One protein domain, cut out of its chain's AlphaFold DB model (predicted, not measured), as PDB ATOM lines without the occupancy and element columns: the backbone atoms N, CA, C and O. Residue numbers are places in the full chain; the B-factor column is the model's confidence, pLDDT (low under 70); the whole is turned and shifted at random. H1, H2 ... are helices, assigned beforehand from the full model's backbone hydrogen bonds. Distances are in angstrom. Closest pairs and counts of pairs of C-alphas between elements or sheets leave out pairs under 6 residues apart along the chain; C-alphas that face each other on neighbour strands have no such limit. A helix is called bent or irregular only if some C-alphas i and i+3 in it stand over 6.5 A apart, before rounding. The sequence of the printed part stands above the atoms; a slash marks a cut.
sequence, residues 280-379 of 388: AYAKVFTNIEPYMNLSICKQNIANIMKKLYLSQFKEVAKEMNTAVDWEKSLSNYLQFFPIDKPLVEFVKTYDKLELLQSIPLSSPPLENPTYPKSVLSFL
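This is residues 280 to 379 of the 388 residues of an uncharacterized protein of Sulfurospirillum sp. SL2-1 (UniProt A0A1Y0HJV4). One long helix, H2, forms the spine; H1 folds back beside its first part as a helical hairpin, while H3 and H4 lie beside its later part, roughly in line with it. The short helix H5 bridges H3 and H4 on the side away from H2, and a long tail without a named element loops out after H5, its residues 371 to 376 folding back over H2. The printed part has 100 residues with five named helices, in the order H1, H2, H3, H4, H5, and no named strand; the class is all helix. The whole is compact, with a radius of gyration of the C-alphas of 13.6 A, and rounded, spanning 37 by 30 by 23 A.

H1 covers residues 281 to 291 and is 16.2 A from first to last C-alpha, beginning with C-alpha 281 at (206.936, 241.046, 179.500). It is irregular: C-alphas 287 and 290 are 7.1 A apart. H2, residues 295 to 319, is the longest helix at 36.7 A, and its C-alpha 319 stands at (204.704, 226.749, 172.263). It is irregular too, with C-alphas 296 and 299 7.7 A apart, and has a kink of 28 degrees near residue 302. H3, residues 326 to 334, measures 12.0 A, and H4, residues 341 to 349, measures 12.1 A. H5, residues 353 to 358, measures 8.9 A and ends with C-alpha 358 at (180.942, 228.030, 178.156).

H1 and H2 form a helical hairpin, with a shallow tilt of 13 degrees, opposite ways. H2 touches H1 with residues 297 to 308 alone; the closest C-alphas, those of Tyr 291 and Cys 297, are 6.5 A apart. H2 and H3 are close but not clearly touching, with the closest C-alphas, Tyr 309 and Tyr 333, 7.9 A apart. H2 touches H4 with residues 310 to 314 alone, at a shallow tilt of 6 degrees, the same way; the closest C-alphas, Lys 314 and Phe 346, are 7.1 A apart. H3 and H4 are apart. H5 touches H3, with the C-alphas of Glu 327 and Leu 355 closest at 6.3 A, and at 73 degrees the two are only just about perpendicular. H4 and H5 only just touch, with 3 pairs of C-alphas within 8 A, and only at the corner; the closest C-alphas, Val 347 and Leu 353, are 5.5 A apart. In H3, H4 and H5 every O i to N i+4 pair is within hydrogen-bond range, against 5 of 7 in H1 and 19 of 21 in H2.

The C-alphas farthest apart, those of Ile 296 and Thr 322, are 39.5 A apart. The printed part has no cut, and no link between its helices is long. Residues 359 to 379 hold no named element. The mean pLDDT of the printed part is 82.7; residues 360 to 368 are under 70.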
ATOM      1  N   ALA A 280     209.519 240.829 176.067       91.31
ATOM      2  CA  ALA A 280     210.128 241.301 177.311       91.31
ATOM      3  C   ALA A 280     209.087 241.641 178.406       91.31
ATOM      4  O   ALA A 280     209.154 242.698 179.037       91.31
ATOM      5  N   TYR A 281     208.118 240.751 178.665       89.69
ATOM      6  CA  TYR A 281     206.936 241.046 179.500       89.69
ATOM      7  C   TYR A 281     207.252 241.470 180.935       89.69
ATOM      8  O   TYR A 281     206.597 242.361 181.472       89.69
ATOM      9  N   ALA A 282     208.265 240.862 181.557       88.88
ATOM     10  CA  ALA A 282     208.660 241.210 182.921       88.88
ATOM     11  C   ALA A 282     209.117 242.673 183.027       88.88
ATOM     12  O   ALA A 282     208.767 243.348 183.990       88.88
ATOM     13  N   LYS A 283     209.841 243.178 182.016       90.44
ATOM     14  CA  LYS A 283     210.283 244.580 181.970       90.44
ATOM     15  C   LYS A 283     209.096 245.528 181.823       90.44
ATOM     16  O   LYS A 283     209.035 246.522 182.534       90.44
ATOM     17  N   VAL A 284     208.138 245.187 180.956       91.38
ATOM     18  CA  VAL A 284     206.914 245.982 180.765       91.38
ATOM     19  C   VAL A 284     206.152 246.119 182.077       91.38
ATOM     20  O   VAL A 284     205.791 247.230 182.447       91.38
ATOM     21  N   PHE A 285     205.962 245.016 182.809       90.12
ATOM     22  CA  PHE A 285     205.269 245.044 184.096       90.12
ATOM     23  C   PHE A 285     205.975 245.956 185.109       90.12
ATOM     24  O   PHE A 285     205.334 246.828 185.688       90.12
ATOM     25  N   THR A 286     207.294 245.807 185.278       90.94
ATOM     26  CA  THR A 286     208.083 246.652 186.192       90.94
ATOM     27  C   THR A 286     208.002 248.136 185.821       90.94
ATOM     28  O   THR A 286     207.945 248.987 186.703       90.94
ATOM     29  N   ASN A 287     207.958 248.464 184.525       91.44
ATOM     30  CA  ASN A 287     207.875 249.849 184.060       91.44
ATOM     31  C   ASN A 287     206.518 250.504 184.369       91.44
ATOM     32  O   ASN A 287     206.470 251.693 184.674       91.44
ATOM     33  N   ILE A 288     205.412 249.757 184.268       92.25
ATOM     34  CA  ILE A 288     204.048 250.302 184.422       92.25
ATOM     35  C   ILE A 288     203.498 250.188 185.848       92.25
ATOM     36  O   ILE A 288     202.583 250.931 186.195       92.25
ATOM     37  N   GLU A 289     204.049 249.292 186.673       90.12
ATOM     38  CA  GLU A 289     203.640 249.061 188.067       90.12
ATOM     39  C   GLU A 289     203.503 250.360 188.889       90.12
ATOM     40  O   GLU A 289     202.449 250.546 189.505       90.12
ATOM     41  N   PRO A 290     204.450 251.322 188.839       90.50
ATOM     42  CA  PRO A 290     204.317 252.577 189.584       90.50
ATOM     43  C   PRO A 290     203.073 253.392 189.206       90.50
ATOM     44  O   PRO A 290     202.511 254.096 190.044       90.50
ATOM     45  N   TYR A 291     202.621 253.296 187.954       90.62
ATOM     46  CA  TYR A 291     201.541 254.115 187.407       90.62
ATOM     47  C   TYR A 291     200.144 253.546 187.694       90.62
ATOM     48  O   TYR A 291     199.164 254.272 187.531       90.62
ATOM     49  N   MET A 292     200.021 252.283 188.127       86.38
ATOM     50  CA  MET A 292     198.724 251.596 188.292       86.38
ATOM     51  C   MET A 292     197.776 252.299 189.268       86.38
ATOM     52  O   MET A 292     196.560 252.233 189.107       86.38
ATOM     53  N   ASN A 293     198.337 253.007 190.247       85.19
ATOM     54  CA  ASN A 293     197.574 253.716 191.270       85.19
ATOM     55  C   ASN A 293     197.167 255.140 190.852       85.19
ATOM     56  O   ASN A 293     196.431 255.795 191.585       85.19
ATOM     57  N   LEU A 294     197.642 255.636 189.702       87.38
ATOM     58  CA  LEU A 294     197.367 256.996 189.237       87.38
ATOM     59  C   LEU A 294     196.072 257.034 188.427       87.38
ATOM     60  O   LEU A 294     195.909 256.299 187.448       87.38
ATOM     61  N   SER A 295     195.153 257.922 188.811       86.19
ATOM     62  CA  SER A 295     193.800 257.927 188.249       86.19
ATOM     63  C   SER A 295     193.784 258.278 186.759       86.19
ATOM     64  O   SER A 295     193.087 257.626 185.978       86.19
ATOM     65  N   ILE A 296     194.642 259.214 186.350       86.44
ATOM     66  CA  ILE A 296     194.793 259.661 184.959       86.44
ATOM     67  C   ILE A 296     195.345 258.549 184.041       86.44
ATOM     68  O   ILE A 296     195.103 258.567 182.837       86.44
ATOM     69  N   CYS A 297     196.058 257.551 184.575       87.94
ATOM     70  CA  CYS A 297     196.699 256.506 183.767       87.94
ATOM     71  C   CYS A 297     195.867 255.235 183.577       87.94
ATOM     72  O   CYS A 297     196.273 254.374 182.794       87.94
ATOM     73  N   LYS A 298     194.714 255.103 184.244       86.69
ATOM     74  CA  LYS A 298     193.919 253.861 184.272       86.69
ATOM     75  C   LYS A 298     193.660 253.274 182.885       86.69
ATOM     76  O   LYS A 298     193.912 252.093 182.662       86.69
ATOM     77  N   GLN A 299     193.207 254.101 181.942       87.44
ATOM     78  CA  GLN A 299     192.880 253.649 180.588       87.44
ATOM     79  C   GLN A 299     194.123 253.213 179.800       87.44
ATOM     80  O   GLN A 299     194.115 252.163 179.160       87.44
ATOM     81  N   ASN A 300     195.214 253.979 179.879       87.69
ATOM     82  CA  ASN A 300     196.453 253.656 179.168       87.69
ATOM     83  C   ASN A 300     197.083 252.365 179.706       87.69
ATOM     84  O   ASN A 300     197.501 251.509 178.927       87.69
ATOM     85  N   ILE A 301     197.079 252.177 181.027       90.00
ATOM     86  CA  ILE A 301     197.573 250.950 181.666       90.00
ATOM     87  C   ILE A 301     196.699 249.757 181.299       90.00
ATOM     88  O   ILE A 301     197.236 248.712 180.940       90.00
ATOM     89  N   ALA A 302     195.372 249.913 181.326       88.88
ATOM     90  CA  ALA A 302     194.446 248.875 180.886       88.88
ATOM     91  C   ALA A 302     194.770 248.413 179.455       88.88
ATOM     92  O   ALA A 302     194.875 247.214 179.206       88.88
ATOM     93  N   ASN A 303     195.025 249.346 178.533       90.31
ATOM     94  CA  ASN A 303     195.394 249.027 177.151       90.31
ATOM     95  C   ASN A 303     196.733 248.272 177.046       90.31
ATOM     96  O   ASN A 303     196.821 247.281 176.315       90.31
ATOM     97  N   ILE A 304     197.758 248.696 177.797       91.25
ATOM     98  CA  ILE A 304     199.067 248.024 177.823       91.25
ATOM     99  C   ILE A 304     198.942 246.609 178.393       91.25
ATOM    100  O   ILE A 304     199.397 245.655 177.761       91.25
ATOM    101  N   MET A 305     198.272 246.454 179.537       91.31
ATOM    102  CA  MET A 305     198.051 245.155 180.179       91.31
ATOM    103  C   MET A 305     197.256 244.206 179.289       91.31
ATOM    104  O   MET A 305     197.611 243.037 179.137       91.31
ATOM    105  N   LYS A 306     196.226 244.725 178.618       90.94
ATOM    106  CA  LYS A 306     195.434 243.966 177.657       90.94
ATOM    107  C   LYS A 306     196.283 243.420 176.510       90.94
ATOM    108  O   LYS A 306     196.195 242.231 176.200       90.94
ATOM    109  N   LYS A 307     197.124 244.263 175.893       90.50
ATOM    110  CA  LYS A 307     198.036 243.841 174.814       90.50
ATOM    111  C   LYS A 307     199.086 242.851 175.332       90.50
ATOM    112  O   LYS A 307     199.411 241.898 174.626       90.50
ATOM    113  N   LEU A 308     199.580 243.039 176.557       91.56
ATOM    114  CA  LEU A 308     200.548 242.146 177.197       91.56
ATOM    115  C   LEU A 308     199.970 240.737 177.388       91.56
ATOM    116  O   LEU A 308     200.572 239.774 176.915       91.56
ATOM    117  N   TYR A 309     198.790 240.610 178.000       91.44
ATOM    118  CA  TYR A 309     198.160 239.305 178.233       91.44
ATOM    119  C   TYR A 309     197.801 238.582 176.933       91.44
ATOM    120  O   TYR A 309     198.049 237.384 176.809       91.44
ATOM    121  N   LEU A 310     197.273 239.294 175.931       88.69
ATOM    122  CA  LEU A 310     196.956 238.683 174.636       88.69
ATOM    123  C   LEU A 310     198.213 238.199 173.897       88.69
ATOM    124  O   LEU A 310     198.166 237.178 173.214       88.69
ATOM    125  N   SER A 311     199.341 238.897 174.038       88.44
ATOM    126  CA  SER A 311     200.620 238.440 173.484       88.44
ATOM    127  C   SER A 311     201.144 237.198 174.207       88.44
ATOM    128  O   SER A 311     201.511 236.236 173.534       88.44
ATOM    129  N   GLN A 312     201.072 237.160 175.545       87.88
ATOM    130  CA  GLN A 312     201.391 235.960 176.332       87.88
ATOM    131  C   GLN A 312     200.518 234.766 175.916       87.88
ATOM    132  O   GLN A 312     201.019 233.662 175.718       87.88
ATOM    133  N   PHE A 313     199.215 234.983 175.720       87.75
ATOM    134  CA  PHE A 313     198.294 233.955 175.234       87.75
ATOM    135  C   PHE A 313     198.703 233.418 173.861       87.75
ATOM    136  O   PHE A 313     198.772 232.205 173.675       87.75
ATOM    137  N   LYS A 314     199.014 234.303 172.904       86.75
ATOM    138  CA  LYS A 314     199.465 233.912 171.558       86.75
ATOM    139  C   LYS A 314     200.775 233.131 171.580       86.75
ATOM    140  O   LYS A 314     200.938 232.230 170.766       86.75
ATOM    141  N   GLU A 315     201.702 233.473 172.466       85.88
ATOM    142  CA  GLU A 315     202.969 232.758 172.601       85.88
ATOM    143  C   GLU A 315     202.762 231.357 173.174       85.88
ATOM    144  O   GLU A 315     203.123 230.365 172.541       85.88
ATOM    145  N   VAL A 316     202.105 231.255 174.329       85.31
ATOM    146  CA  VAL A 316     201.941 229.965 175.004       85.31
ATOM    147  C   VAL A 316     200.999 229.041 174.224       85.31
ATOM    148  O   VAL A 316     201.195 227.828 174.224       85.31
ATOM    149  N   ALA A 317     200.042 229.582 173.463       84.19
ATOM    150  CA  ALA A 317     199.237 228.794 172.528       84.19
ATOM    151  C   ALA A 317     200.055 228.193 171.369       84.19
ATOM    152  O   ALA A 317     199.684 227.138 170.864       84.19
ATOM    153  N   LYS A 318     201.165 228.821 170.954       82.56
ATOM    154  CA  LYS A 318     202.071 228.263 169.935       82.56
ATOM    155  C   LYS A 318     203.042 227.243 170.519       82.56
ATOM    156  O   LYS A 318     203.306 226.231 169.881       82.56
ATOM    157  N   GLU A 319     203.582 227.514 171.704       80.12
ATOM    158  CA  GLU A 319     204.704 226.749 172.263       80.12
ATOM    159  C   GLU A 319     204.257 225.619 173.212       80.12
ATOM    160  O   GLU A 319     204.891 224.568 173.256       80.12
ATOM    161  N   MET A 320     203.165 225.802 173.967       77.12
ATOM    162  CA  MET A 320     202.744 224.898 175.053       77.12
ATOM    163  C   MET A 320     201.212 224.779 175.184       77.12
ATOM    164  O   MET A 320     200.669 224.766 176.292       77.12
ATOM    165  N   ASN A 321     200.491 224.668 174.061       75.88
ATOM    166  CA  ASN A 321     199.019 224.706 174.030       75.88
ATOM    167  C   ASN A 321     198.336 223.689 174.967       75.88
ATOM    168  O   ASN A 321     197.289 223.988 175.537       75.88
ATOM    169  N   THR A 322     198.922 222.499 175.133       73.56
ATOM    170  CA  THR A 322     198.359 221.391 175.927       73.56
ATOM    171  C   THR A 322     198.649 221.490 177.427       73.56
ATOM    172  O   THR A 322     198.044 220.759 178.204       73.56
ATOM    173  N   ALA A 323     199.558 222.374 177.853       78.25
ATOM    174  CA  ALA A 323     199.938 222.538 179.258       78.25
ATOM    175  C   ALA A 323     199.130 223.627 179.989       78.25
ATOM    176  O   ALA A 323     199.228 223.750 181.212       78.25
ATOM    177  N   VAL A 324     198.353 224.429 179.258       83.62
ATOM    178  CA  VAL A 324     197.599 225.570 179.792       83.62
ATOM    179  C   VAL A 324     196.153 225.186 180.073       83.62
ATOM    180  O   VAL A 324     195.471 224.596 179.238       83.62
ATOM    181  N   ASP A 325     195.671 225.600 181.239       84.88
ATOM    182  CA  ASP A 325     194.256 225.623 181.584       84.88
ATOM    183  C   ASP A 325     193.620 226.875 180.956       84.88
ATOM    184  O   ASP A 325     193.667 227.982 181.508       84.88
ATOM    185  N   TRP A 326     193.104 226.720 179.736       83.31
ATOM    186  CA  TRP A 326     192.558 227.830 178.953       83.31
ATOM    187  C   TRP A 326     191.245 228.370 179.509       83.31
ATOM    188  O   TRP A 326     191.025 229.575 179.428       83.31
ATOM    189  N   GLU A 327     190.410 227.520 180.105       82.38
ATOM    190  CA  GLU A 327     189.153 227.937 180.733       82.38
ATOM    191  C   GLU A 327     189.437 228.881 181.906       82.38
ATOM    192  O   GLU A 327     188.905 229.994 181.965       82.38
ATOM    193  N   LYS A 328     190.374 228.500 182.783       84.19
ATOM    194  CA  LYS A 328     190.792 229.341 183.907       84.19
ATOM    195  C   LYS A 328     191.549 230.590 183.458       84.19
ATOM    196  O   LYS A 328     191.333 231.666 184.010       84.19
ATOM    197  N   SER A 329     192.405 230.480 182.441       85.19
ATOM    198  CA  SER A 329     193.163 231.624 181.910       85.19
ATOM    199  C   SER A 329     192.256 232.684 181.275       85.19
ATOM    200  O   SER A 329     192.430 233.877 181.525       85.19
ATOM    201  N   LEU A 330     191.261 232.261 180.486       85.06
ATOM    202  CA  LEU A 330     190.260 233.154 179.897       85.06
ATOM    203  C   LEU A 330     189.346 233.745 180.976       85.06
ATOM    204  O   LEU A 330     189.100 234.947 180.959       85.06
ATOM    205  N   SER A 331     188.927 232.948 181.961       84.69
ATOM    206  CA  SER A 331     188.139 233.441 183.098       84.69
ATOM    207  C   SER A 331     188.883 234.528 183.884       84.69
ATOM    208  O   SER A 331     188.314 235.579 184.165       84.69
ATOM    209  N   ASN A 332     190.177 234.332 184.169       85.62
ATOM    210  CA  ASN A 332     191.015 235.341 184.829       85.62
ATOM    211  C   ASN A 332     191.139 236.625 183.994       85.62
ATOM    212  O   ASN A 332     191.132 237.717 184.549       85.62
ATOM    213  N   TYR A 333     191.248 236.516 182.667       86.44
ATOM    214  CA  TYR A 333     191.286 237.682 181.780       86.44
ATOM    215  C   TYR A 333     189.963 238.467 181.809       86.44
ATOM    216  O   TYR A 333     189.972 239.699 181.874       86.44
ATOM    217  N   LEU A 334     188.831 237.757 181.806       85.94
ATOM    218  CA  LEU A 334     187.491 238.348 181.785       85.94
ATOM    219  C   LEU A 334     187.117 239.088 183.079       85.94
ATOM    220  O   LEU A 334     186.248 239.954 183.047       85.94
ATOM    221  N   GLN A 335     187.815 238.833 184.193       84.88
ATOM    222  CA  GLN A 335     187.687 239.641 185.419       84.88
ATOM    223  C   GLN A 335     188.144 241.098 185.225       84.88
ATOM    224  O   GLN A 335     187.719 241.990 185.961       84.88
ATOM    225  N   PHE A 336     189.019 241.341 184.244       84.19
ATOM    226  CA  PHE A 336     189.658 242.637 184.014       84.19
ATOM    227  C   PHE A 336     189.210 243.312 182.717       84.19
ATOM    228  O   PHE A 336     189.162 244.540 182.655       84.19
ATOM    229  N   PHE A 337     188.890 242.537 181.678       86.69
ATOM    230  CA  PHE A 337     188.569 243.070 180.356       86.69
ATOM    231  C   PHE A 337     187.313 242.420 179.770       86.69
ATOM    232  O   PHE A 337     187.151 241.205 179.865       86.69
ATOM    233  N   PRO A 338     186.442 243.195 179.101       85.00
ATOM    234  CA  PRO A 338     185.295 242.633 178.401       85.00
ATOM    235  C   PRO A 338     185.730 241.821 177.175       85.00
ATOM    236  O   PRO A 338     186.819 242.024 176.629       85.00
ATOM    237  N   ILE A 339     184.830 240.957 176.695       82.94
ATOM    238  CA  ILE A 339     184.996 240.253 175.419       82.94
ATOM    239  C   ILE A 339     185.035 241.286 174.293       82.94
ATOM    240  O   ILE A 339     184.075 242.021 174.066       82.94
ATOM    241  N   ASP A 340     186.148 241.332 173.574       83.12
ATOM    242  CA  ASP A 340     186.382 242.283 172.501       83.12
ATOM    243  C   ASP A 340     186.944 241.606 171.244       83.12
ATOM    244  O   ASP A 340     187.260 240.415 171.233       83.12
ATOM    245  N   LYS A 341     187.058 242.371 170.152       84.88
ATOM    246  CA  LYS A 341     187.540 241.857 168.859       84.88
ATOM    247  C   LYS A 341     188.908 241.149 168.975       84.88
ATOM    248  O   LYS A 341     188.980 240.001 168.546       84.88
ATOM    249  N   PRO A 342     189.949 241.750 169.595       83.31
ATOM    250  CA  PRO A 342     191.228 241.086 169.851       83.31
ATOM    251  C   PRO A 342     191.140 239.727 170.555       83.31
ATOM    252  O   PRO A 342     191.819 238.785 170.138       83.31
ATOM    253  N   LEU A 343     190.322 239.601 171.608       85.81
ATOM    254  CA  LEU A 343     190.139 238.323 172.295       85.81
ATOM    255  C   LEU A 343     189.436 237.307 171.388       85.81
ATOM    256  O   LEU A 343     189.870 236.161 171.297       85.81
ATOM    257  N   VAL A 344     188.385 237.723 170.681       82.69
ATOM    258  CA  VAL A 344     187.636 236.848 169.764       82.69
ATOM    259  C   VAL A 344     188.519 236.355 168.616       82.69
ATOM    260  O   VAL A 344     188.437 235.187 168.242       82.69
ATOM    261  N   GLU A 345     189.384 237.206 168.064       84.25
ATOM    262  CA  GLU A 345     190.367 236.820 167.046       84.25
ATOM    263  C   GLU A 345     191.361 235.788 167.577       84.25
ATOM    264  O   GLU A 345     191.620 234.785 166.910       84.25
ATOM    265  N   PHE A 346     191.890 235.993 168.789       86.12
ATOM    266  CA  PHE A 346     192.760 235.014 169.440       86.12
ATOM    267  C   PHE A 346     192.051 233.661 169.586       86.12
ATOM    268  O   PHE A 346     192.560 232.636 169.143       86.12
ATOM    269  N   VAL A 347     190.848 233.671 170.147       85.06
ATOM    270  CA  VAL A 347     190.058 232.472 170.434       85.06
ATOM    271  C   VAL A 347     189.682 231.715 169.151       85.06
ATOM    272  O   VAL A 347     189.734 230.489 169.138       85.06
ATOM    273  N   LYS A 348     189.376 232.424 168.055       83.12
ATOM    274  CA  LYS A 348     189.154 231.838 166.719       83.12
ATOM    275  C   LYS A 348     190.409 231.207 166.127       83.12
ATOM    276  O   LYS A 348     190.330 230.144 165.537       83.12
ATOM    277  N   THR A 349     191.556 231.868 166.271       83.38
ATOM    278  CA  THR A 349     192.820 231.426 165.657       83.38
ATOM    279  C   THR A 349     193.327 230.103 166.244       83.38
ATOM    280  O   THR A 349     194.051 229.379 165.570       83.38
ATOM    281  N   TYR A 350     192.964 229.787 167.490       81.38
ATOM    282  CA  TYR A 350     193.425 228.588 168.201       81.38
ATOM    283  C   TYR A 350     192.283 227.627 168.583       81.38
ATOM    284  O   TYR A 350     192.448 226.854 169.528       81.38
ATOM    285  N   ASP A 351     191.136 227.704 167.893       78.19
ATOM    286  CA  ASP A 351     189.956 226.839 168.077       78.19
ATOM    287  C   ASP A 351     189.448 226.744 169.530       78.19
ATOM    288  O   ASP A 351     189.104 225.679 170.036       78.19
ATOM    289  N   LYS A 352     189.384 227.880 170.239       78.12
ATOM    290  CA  LYS A 352     188.912 227.965 171.640       78.12
ATOM    291  C   LYS A 352     187.516 228.588 171.778       78.12
ATOM    292  O   LYS A 352     187.128 228.985 172.874       78.12
ATOM    293  N   LEU A 353     186.775 228.738 170.677       73.81
ATOM    294  CA  LEU A 353     185.496 229.467 170.642       73.81
ATOM    295  C   LEU A 353     184.433 228.867 171.563       73.81
ATOM    296  O   LEU A 353     183.766 229.613 172.277       73.81
ATOM    297  N   GLU A 354     184.318 227.543 171.580       71.81
ATOM    298  CA  GLU A 354     183.352 226.833 172.425       71.81
ATOM    299  C   GLU A 354     183.673 227.006 173.918       71.81
ATOM    300  O   GLU A 354     182.769 227.219 174.721       71.81
ATOM    301  N   LEU A 355     184.966 227.045 174.275       74.75
ATOM    302  CA  LEU A 355     185.433 227.309 175.642       74.75
ATOM    303  C   LEU A 355     185.112 228.733 176.107       74.75
ATOM    304  O   LEU A 355     184.811 228.950 177.273       74.75
ATOM    305  N   LEU A 356     185.178 229.725 175.214       75.56
ATOM    306  CA  LEU A 356     184.807 231.097 175.569       75.56
ATOM    307  C   LEU A 356     183.295 231.223 175.814       75.56
ATOM    308  O   LEU A 356     182.881 231.987 176.680       75.56
ATOM    309  N   GLN A 357     182.478 230.484 175.058       75.12
ATOM    310  CA  GLN A 357     181.017 230.490 175.186       75.12
ATOM    311  C   GLN A 357     180.520 229.749 176.433       75.12
ATOM    312  O   GLN A 357     179.442 230.069 176.931       75.12
ATOM    313  N   SER A 358     181.290 228.786 176.949       72.12
ATOM    314  CA  SER A 358     180.942 228.030 178.156       72.12
ATOM    315  C   SER A 358     181.272 228.755 179.464       72.12
ATOM    316  O   SER A 358     180.786 228.336 180.514       72.12
ATOM    317  N   ILE A 359     182.075 229.828 179.434       74.44
ATOM    318  CA  ILE A 359     182.430 230.590 180.639       74.44
ATOM    319  C   ILE A 359     181.236 231.467 181.050       74.44
ATOM    320  O   ILE A 359     180.839 232.359 180.292       74.44
ATOM    321  N   PRO A 360     180.660 231.274 182.250       65.94
ATOM    322  CA  PRO A 360     179.604 232.146 182.739       65.94
ATOM    323  C   PRO A 360     180.166 233.561 182.930       65.94
ATOM    324  O   PRO A 360     181.130 233.755 183.670       65.94
ATOM    325  N   LEU A 361     179.560 234.564 182.282       62.06
ATOM    326  CA  LEU A 361     179.875 235.976 182.528       62.06
ATOM    327  C   LEU A 361     179.421 236.358 183.943       62.06
ATOM    328  O   LEU A 361     178.326 236.880 184.143       62.06
ATOM    329  N   SER A 362     180.242 236.071 184.949       55.12
ATOM    330  CA  SER A 362     179.995 236.524 186.313       55.12
ATOM    331  C   SER A 362     180.615 237.903 186.526       55.12
ATOM    332  O   SER A 362     181.837 238.038 186.495       55.12
ATOM    333  N   SER A 363     179.750 238.879 186.824       56.75
ATOM    334  CA  SER A 363     180.034 240.271 187.225       56.75
ATOM    335  C   SER A 363     180.784 241.157 186.209       56.75
ATOM    336  O   SER A 363     181.617 240.678 185.444       56.75
ATOM    337  N   PRO A 364     180.476 242.471 186.168       60.69
ATOM    338  CA  PRO A 364     181.218 243.425 185.347       60.69
ATOM    339  C   PRO A 364     182.707 243.461 185.745       60.69
ATOM    340  O   PRO A 364     183.029 243.143 186.895       60.69
ATOM    341  N   PRO A 365     183.614 243.857 184.826       68.19
ATOM    342  CA  PRO A 365     185.034 243.999 185.130       68.19
ATOM    343  C   PRO A 365     185.260 244.882 186.362       68.19
ATOM    344  O   PRO A 365     184.523 245.845 186.578       68.19
ATOM    345  N   LEU A 366     186.286 244.567 187.154       68.69
ATOM    346  CA  LEU A 366     186.637 245.328 188.360       68.69
ATOM    347  C   LEU A 366     186.776 246.833 188.058       68.69
ATOM    348  O   LEU A 366     187.459 247.213 187.109       68.69
ATOM    349  N   GLU A 367     186.185 247.698 188.893       61.16
ATOM    350  CA  GLU A 367     186.221 249.160 188.691       61.16
ATOM    351  C   GLU A 367     187.622 249.770 188.900       61.16
ATOM    352  O   GLU A 367     187.935 250.802 188.310       61.16
ATOM    353  N   ASN A 368     188.483 249.137 189.714       65.69
ATOM    354  CA  ASN A 368     189.868 249.561 189.980       65.69
ATOM    355  C   ASN A 368     190.800 248.354 190.200       65.69
ATOM    356  O   ASN A 368     191.189 248.069 191.335       65.69
ATOM    357  N   PRO A 369     191.137 247.596 189.147       74.44
ATOM    358  CA  PRO A 369     191.922 246.385 189.304       74.44
ATOM    359  C   PRO A 369     193.409 246.680 189.498       74.44
ATOM    360  O   PRO A 369     194.010 247.454 188.753       74.44
ATOM    361  N   THR A 370     194.032 245.976 190.441       79.25
ATOM    362  CA  THR A 370     195.482 245.766 190.429       79.25
ATOM    363  C   THR A 370     195.776 244.578 189.520       79.25
ATOM    364  O   THR A 370     195.357 243.454 189.798       79.25
ATOM    365  N   TYR A 371     196.466 244.825 188.410       84.50
ATOM    366  CA  TYR A 371     196.701 243.799 187.400       84.50
ATOM    367  C   TYR A 371     197.807 242.818 187.832       84.50
ATOM    368  O   TYR A 371     198.896 243.258 188.210       84.50
ATOM    369  N   PRO A 372     197.596 241.491 187.743       86.06
ATOM    370  CA  PRO A 372     198.650 240.513 188.006       86.06
ATOM    371  C   PRO A 372     199.709 240.472 186.887       86.06
ATOM    372  O   PRO A 372     199.456 240.857 185.746       86.06
ATOM    373  N   LYS A 373     200.900 239.930 187.171       84.06
ATOM    374  CA  LYS A 373     201.984 239.768 186.171       84.06
ATOM    375  C   LYS A 373     201.611 238.863 184.990       84.06
ATOM    376  O   LYS A 373     202.173 238.990 183.905       84.06
ATOM    377  N   SER A 374     200.691 237.929 185.213       83.56
ATOM    378  CA  SER A 374     200.154 237.021 184.204       83.56
ATOM    379  C   SER A 374     198.759 236.567 184.621       83.56
ATOM    380  O   SER A 374     198.483 236.437 185.814       83.56
ATOM    381  N   VAL A 375     197.900 236.311 183.636       86.88
ATOM    382  CA  VAL A 375     196.571 235.701 183.819       86.88
ATOM    383  C   VAL A 375     196.539 234.224 183.398       86.88
ATOM    384  O   VAL A 375     195.520 233.557 183.575       86.88
ATOM    385  N   LEU A 376     197.658 233.695 182.879       84.81
ATOM    386  CA  LEU A 376     197.803 232.291 182.485       84.81
ATOM    387  C   LEU A 376     197.779 231.359 183.702       84.81
ATOM    388  O   LEU A 376     198.461 231.589 184.699       84.81
ATOM    389  N   SER A 377     197.036 230.265 183.578       82.25
ATOM    390  CA  SER A 377     197.014 229.146 184.519       82.25
ATOM    391  C   SER A 377     197.485 227.879 183.813       82.25
ATOM    392  O   SER A 377     197.029 227.575 182.716       82.25
ATOM    393  N   PHE A 378     198.393 227.128 184.432       82.00
ATOM    394  CA  PHE A 378     198.903 225.870 183.881       82.00
ATOM    395  C   PHE A 378     198.238 224.673 184.561       82.00
ATOM    396  O   PHE A 378     197.943 224.712 185.758       82.00
ATOM    397  N   LEU A 379     198.023 223.598 183.801       75.94
ATOM    398  CA  LEU A 379     197.510 222.336 184.321       75.94
ATOM    399  C   LEU A 379     198.551 221.741 185.274       75.94
ATOM    400  O   LEU A 379     199.631 221.314 184.866       75.94
TER     401      LEU A 379